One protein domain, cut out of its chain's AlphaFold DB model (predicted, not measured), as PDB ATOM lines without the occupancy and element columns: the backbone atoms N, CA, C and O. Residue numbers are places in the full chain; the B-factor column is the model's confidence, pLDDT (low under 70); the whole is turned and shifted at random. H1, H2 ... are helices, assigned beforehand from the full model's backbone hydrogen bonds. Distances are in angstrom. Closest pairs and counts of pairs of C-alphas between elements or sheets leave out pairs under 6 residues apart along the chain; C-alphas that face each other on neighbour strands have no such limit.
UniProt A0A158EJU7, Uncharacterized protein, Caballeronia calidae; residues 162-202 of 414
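What this domain is: This is residues 162 to 202 of the 414 residues of an uncharacterized protein of Caballeronia calidae (UniProt A0A158EJU7). Three short helices stand with their lines nearly parallel and their centres at the corners of a triangle: H1 and H2 make a helical hairpin side by side, and H3 runs along near both of them at the third corner, more loosely placed. The loop of residues 168 to 177 that joins H1 to H2 holds Gly 173, and the tail after H3 ends at Thr 202; the C-alphas of these two residues are the farthest apart, 29.4 A. The printed part has 41 residues with three named helices, in the order H1, H2, H3 along the chain, and no named strand; the class is all helix. The whole is compact, with a radius of gyration of the C-alphas of 10.1 A, and its outline is flat, spanning 29 by 25 by 13 A.

How they stand to each other: H2, residues 178 to 185, is the longest helix by residues. It touches H1, residues 162 to 167, with 10 pairs of C-alphas within 8 A; the closest C-alphas are those of Ile 166 and Ala 178, 4.4 A apart. H1 and H2 form a hairpin: they run opposite ways at a shallow tilt of 11 degrees, with their centres 9.0 A apart. H3, residues 191 to 197, is close to H2 but not clearly touching it; their closest C-alphas, those of Phe 182 and Phe 197, are 7.0 A apart. H2 and H3 run opposite ways at a shallow tilt of 17 degrees, with centres 11.8 A apart. H3 is also close to H1 but not clearly touching it, and here the closest C-alphas are those of Ile 166 and Phe 197, 7.7 A apart. H1 and H3 run the same way at a shallow tilt of 27 degrees, with centres 12.0 A apart. In H1, H2 and H3 every backbone O i to N i+4 pair is within hydrogen-bond range.

Where its parts are: H2 has 8 residues and measures 10.7 A from the C-alpha of Ala 178, at (1.935, 70.289, -18.883), to that of Asn 185. H1 has 6 residues and measures 8.7 A; it begins with C-alpha 162 at (-2.504, 66.929, -26.114). H3 has 7 residues and measures 10.0 A, ending with C-alpha 197 at (-3.783, 75.889, -22.412).

The domain as a whole: The C-alphas of the first and last printed residues, Ala 162 and Thr 202, are 23.1 A apart. The printed part has no cut. The link from H1 to H2 is short, with 10 residues, and the link from H2 to H3 is tight, with 5. The mean pLDDT of the printed part is 78.4; residues 170 to 176 and 200 to 202 are under 70, where the model's confidence is low.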
ATOM      1  N   ALA A 162      -3.342  65.933 -26.773       78.94
ATOM      2  CA  ALA A 162      -2.504  66.929 -26.114       78.94
ATOM      3  C   ALA A 162      -3.274  67.612 -24.974       78.94
ATOM      4  O   ALA A 162      -2.727  67.756 -23.883       78.94
ATOM      5  N   SER A 163      -4.557  67.934 -25.182       81.81
ATOM      6  CA  SER A 163      -5.459  68.439 -24.135       81.81
ATOM      7  C   SER A 163      -5.512  67.486 -22.941       81.81
ATOM      8  O   SER A 163      -5.296  67.909 -21.808       81.81
ATOM      9  N   ARG A 164      -5.720  66.184 -23.190       82.62
ATOM     10  CA  ARG A 164      -5.711  65.144 -22.148       82.62
ATOM     11  C   ARG A 164      -4.406  65.141 -21.357       82.62
ATOM     12  O   ARG A 164      -4.431  65.143 -20.132       82.62
ATOM     13  N   LYS A 165      -3.273  65.123 -22.062       77.88
ATOM     14  CA  LYS A 165      -1.939  65.060 -21.450       77.88
ATOM     15  C   LYS A 165      -1.624  66.288 -20.601       77.88
ATOM     16  O   LYS A 165      -0.950  66.144 -19.592       77.88
ATOM     17  N   ILE A 166      -2.105  67.468 -20.994       79.50
ATOM     18  CA  ILE A 166      -1.941  68.695 -20.205       79.50
ATOM     19  C   ILE A 166      -2.811  68.653 -18.945       79.50
ATOM     20  O   ILE A 166      -2.320  68.970 -17.868       79.50
ATOM     21  N   VAL A 167      -4.080  68.246 -19.065       79.25
ATOM     22  CA  VAL A 167      -5.019  68.205 -17.930       79.25
ATOM     23  C   VAL A 167      -4.591  67.195 -16.864       79.25
ATOM     24  O   VAL A 167      -4.681  67.495 -15.680       79.25
ATOM     25  N   PHE A 168      -4.111  66.024 -17.280       76.00
ATOM     26  CA  PHE A 168      -3.691  64.943 -16.382       76.00
ATOM     27  C   PHE A 168      -2.164  64.863 -16.225       76.00
ATOM     28  O   PHE A 168      -1.609  63.793 -15.963       76.00
ATOM     29  N   ALA A 169      -1.455  65.975 -16.434       71.06
ATOM     30  CA  ALA A 169      -0.007  66.009 -16.268       71.06
ATOM     31  C   ALA A 169       0.380  65.613 -14.830       71.06
ATOM     32  O   ALA A 169      -0.159  66.158 -13.869       71.06
ATOM     33  N   GLY A 170       1.322  64.676 -14.689       54.00
ATOM     34  CA  GLY A 170       1.747  64.145 -13.387       54.00
ATOM     35  C   GLY A 170       1.004  62.886 -12.928       54.00
ATOM     36  O   GLY A 170       1.412  62.276 -11.940       54.00
ATOM     37  N   GLU A 171      -0.032  62.439 -13.646       64.38
ATOM     38  CA  GLU A 171      -0.663  61.143 -13.376       64.38
ATOM     39  C   GLU A 171       0.208  59.954 -13.840       64.38
ATOM     40  O   GLU A 171       1.000  60.073 -14.785       64.38
ATOM     41  N   PRO A 172       0.057  58.763 -13.225       46.28
ATOM     42  CA  PRO A 172       0.765  57.560 -13.651       46.28
ATOM     43  C   PRO A 172       0.568  57.263 -15.147       46.28
ATOM     44  O   PRO A 172      -0.550  57.092 -15.625       46.28
ATOM     45  N   GLY A 173       1.673  57.168 -15.894       55.34
ATOM     46  CA  GLY A 173       1.664  56.961 -17.351       55.34
ATOM     47  C   GLY A 173       1.746  58.244 -18.190       55.34
ATOM     48  O   GLY A 173       1.891  58.151 -19.409       55.34
ATOM     49  N   LEU A 174       1.723  59.425 -17.563       60.97
ATOM     50  CA  LEU A 174       1.876  60.736 -18.200       60.97
ATOM     51  C   LEU A 174       3.059  61.497 -17.581       60.97
ATOM     52  O   LEU A 174       2.895  62.391 -16.758       60.97
ATOM     53  N   SER A 175       4.275  61.116 -17.986       61.53
ATOM     54  CA  SER A 175       5.526  61.608 -17.387       61.53
ATOM     55  C   SER A 175       5.968  62.999 -17.849       61.53
ATOM     56  O   SER A 175       6.870  63.571 -17.247       61.53
ATOM     57  N   ALA A 176       5.395  63.517 -18.938       69.19
ATOM     58  CA  ALA A 176       5.704  64.857 -19.430       69.19
ATOM     59  C   ALA A 176       4.928  65.908 -18.627       69.19
ATOM     60  O   ALA A 176       3.751  65.717 -18.316       69.19
ATOM     61  N   SER A 177       5.570  67.034 -18.335       79.88
ATOM     62  CA  SER A 177       4.907  68.177 -17.712       79.88
ATOM     63  C   SER A 177       3.908  68.835 -18.671       79.88
ATOM     64  O   SER A 177       4.046  68.778 -19.897       79.88
ATOM     65  N   ALA A 178       2.914  69.528 -18.110       81.00
ATOM     66  CA  ALA A 178       1.935  70.289 -18.883       81.00
ATOM     67  C   ALA A 178       2.598  71.282 -19.858       81.00
ATOM     68  O   ALA A 178       2.183  71.387 -21.013       81.00
ATOM     69  N   GLN A 179       3.664  71.962 -19.419       85.62
ATOM     70  CA  GLN A 179       4.377  72.950 -20.230       85.62
ATOM     71  C   GLN A 179       5.139  72.305 -21.396       85.62
ATOM     72  O   GLN A 179       5.081  72.811 -22.514       85.62
ATOM     73  N   GLU A 180       5.794  71.160 -21.180       82.81
ATOM     74  CA  GLU A 180       6.479  70.424 -22.253       82.81
ATOM     75  C   GLU A 180       5.494  69.954 -23.329       82.81
ATOM     76  O   GLU A 180       5.755  70.090 -24.528       82.81
ATOM     77  N   VAL A 181       4.332  69.437 -22.914       82.31
ATOM     78  CA  VAL A 181       3.272  69.040 -23.848       82.31
ATOM     79  C   VAL A 181       2.728  70.262 -24.588       82.31
ATOM     80  O   VAL A 181       2.517  70.188 -25.801       82.31
ATOM     81  N   PHE A 182       2.536  71.391 -23.902       90.19
ATOM     82  CA  PHE A 182       2.097  72.636 -24.528       90.19
ATOM     83  C   PHE A 182       3.087  73.124 -25.587       90.19
ATOM     84  O   PHE A 182       2.705  73.333 -26.740       90.19
ATOM     85  N   ASP A 183       4.368  73.243 -25.244       90.06
ATOM     86  CA  ASP A 183       5.395  73.756 -26.148       90.06
ATOM     87  C   ASP A 183       5.606  72.866 -27.376       90.06
ATOM     88  O   ASP A 183       5.800  73.381 -28.480       90.06
ATOM     89  N   ALA A 184       5.474  71.545 -27.222       89.06
ATOM     90  CA  ALA A 184       5.545  70.599 -28.334       89.06
ATOM     91  C   ALA A 184       4.350  70.696 -29.305       89.06
ATOM     92  O   ALA A 184       4.468  70.314 -30.476       89.06
ATOM     93  N   ASN A 185       3.196  71.192 -28.841       89.81
ATOM     94  CA  ASN A 185       1.938  71.164 -29.594       89.81
ATOM     95  C   ASN A 185       1.406  72.553 -29.998       89.81
ATOM     96  O   ASN A 185       0.622  72.647 -30.943       89.81
ATOM     97  N   LYS A 186       1.876  73.649 -29.391       90.44
ATOM     98  CA  LYS A 186       1.398  75.016 -29.685       90.44
ATOM     99  C   LYS A 186       1.538  75.439 -31.152       90.44
ATOM    100  O   LYS A 186       0.752  76.247 -31.623       90.44
ATOM    101  N   GLY A 187       2.518  74.891 -31.877       88.12
ATOM    102  CA  GLY A 187       2.736  75.193 -33.299       88.12
ATOM    103  C   GLY A 187       1.824  74.429 -34.268       88.12
ATOM    104  O   GLY A 187       1.732  74.805 -35.432       88.12
ATOM    105  N   ARG A 188       1.163  73.359 -33.806       91.94
ATOM    106  CA  ARG A 188       0.263  72.512 -34.617       91.94
ATOM    107  C   ARG A 188      -1.205  72.645 -34.213       91.94
ATOM    108  O   ARG A 188      -2.084  72.387 -35.027       91.94
ATOM    109  N   CYS A 189      -1.467  73.036 -32.968       88.88
ATOM    110  CA  CYS A 189      -2.815  73.179 -32.447       88.88
ATOM    111  C   CYS A 189      -3.442  74.529 -32.811       88.88
ATOM    112  O   CYS A 189      -2.735  75.528 -32.956       88.88
ATOM    113  N   PRO A 190      -4.777  74.584 -32.962       89.06
ATOM    114  CA  PRO A 190      -5.469  75.810 -33.342       89.06
ATOM    115  C   PRO A 190      -5.344  76.889 -32.258       89.06
ATOM    116  O   PRO A 190      -5.207  76.585 -31.074       89.06
ATOM    117  N   ALA A 191      -5.479  78.161 -32.643       89.62
ATOM    118  CA  ALA A 191      -5.331  79.301 -31.730       89.62
ATOM    119  C   ALA A 191      -6.240  79.219 -30.486       89.62
ATOM    120  O   ALA A 191      -5.815  79.580 -29.393       89.62
ATOM    121  N   GLY A 192      -7.461  78.690 -30.633       88.12
ATOM    122  CA  GLY A 192      -8.372  78.471 -29.504       88.12
ATOM    123  C   GLY A 192      -7.846  77.458 -28.480       88.12
ATOM    124  O   GLY A 192      -8.062  77.638 -27.288       88.12
ATOM    125  N   TRP A 193      -7.105  76.437 -28.923       92.94
ATOM    126  CA  TRP A 193      -6.424  75.498 -28.026       92.94
ATOM    127  C   TRP A 193      -5.263  76.189 -27.308       92.94
ATOM    128  O   TRP A 193      -5.132  76.082 -26.092       92.94
ATOM    129  N   VAL A 194      -4.458  76.958 -28.052       91.56
ATOM    130  CA  VAL A 194      -3.306  77.690 -27.501       91.56
ATOM    131  C   VAL A 194      -3.755  78.663 -26.413       91.56
ATOM    132  O   VAL A 194      -3.231  78.608 -25.308       91.56
ATOM    133  N   ALA A 195      -4.767  79.491 -26.681       89.50
ATOM    134  CA  ALA A 195      -5.296  80.449 -25.709       89.50
ATOM    135  C   ALA A 195      -5.806  79.775 -24.422       89.50
ATOM    136  O   ALA A 195      -5.691  80.329 -23.325       89.50
ATOM    137  N   LEU A 196      -6.359  78.568 -24.556       90.00
ATOM    138  CA  LEU A 196      -6.938  77.835 -23.442       90.00
ATOM    139  C   LEU A 196      -5.877  77.199 -22.536       90.00
ATOM    140  O   LEU A 196      -6.026  77.232 -21.316       90.00
ATOM    141  N   PHE A 197      -4.812  76.653 -23.126       88.44
ATOM    142  CA  PHE A 197      -3.783  75.889 -22.412       88.44
ATOM    143  C   PHE A 197      -2.485  76.658 -22.143       88.44
ATOM    144  O   PHE A 197      -1.626  76.159 -21.420       88.44
ATOM    145  N   GLN A 198      -2.332  77.869 -22.680       88.06
ATOM    146  CA  GLN A 198      -1.213  78.739 -22.337       88.06
ATOM    147  C   GLN A 198      -1.279  79.118 -20.853       88.06
ATOM    148  O   GLN A 198      -2.334  79.533 -20.364       88.06
ATOM    149  N   ALA A 199      -0.157  78.988 -20.144       77.12
ATOM    150  CA  ALA A 199      -0.049  79.412 -18.752       77.12
ATOM    151  C   ALA A 199      -0.347  80.914 -18.621       77.12
ATOM    152  O   ALA A 199       0.134  81.718 -19.419       77.12
ATOM    153  N   ASP A 200      -1.141  81.294 -17.618       68.12
ATOM    154  CA  ASP A 200      -1.398  82.704 -17.340       68.12
ATOM    155  C   ASP A 200      -0.158  83.330 -16.673       68.12
ATOM    156  O   ASP A 200       0.330  82.848 -15.641       68.12
ATOM    157  N   ASP A 201       0.330  84.441 -17.237       51.34
ATOM    158  CA  ASP A 201       1.485  85.224 -16.749       51.34
ATOM    159  C   ASP A 201       1.315  85.756 -15.302       51.34
ATOM    160  O   ASP A 201       2.235  86.328 -14.709       51.34
ATOM    161  N   THR A 202       0.132  85.605 -14.699       43.41
ATOM    162  CA  THR A 202      -0.194  86.052 -13.335       43.41
ATOM    163  C   THR A 202       0.324  85.115 -12.244       43.41
ATOM    164  O   THR A 202       0.689  85.599 -11.168       43.41
TER     165      THR A 202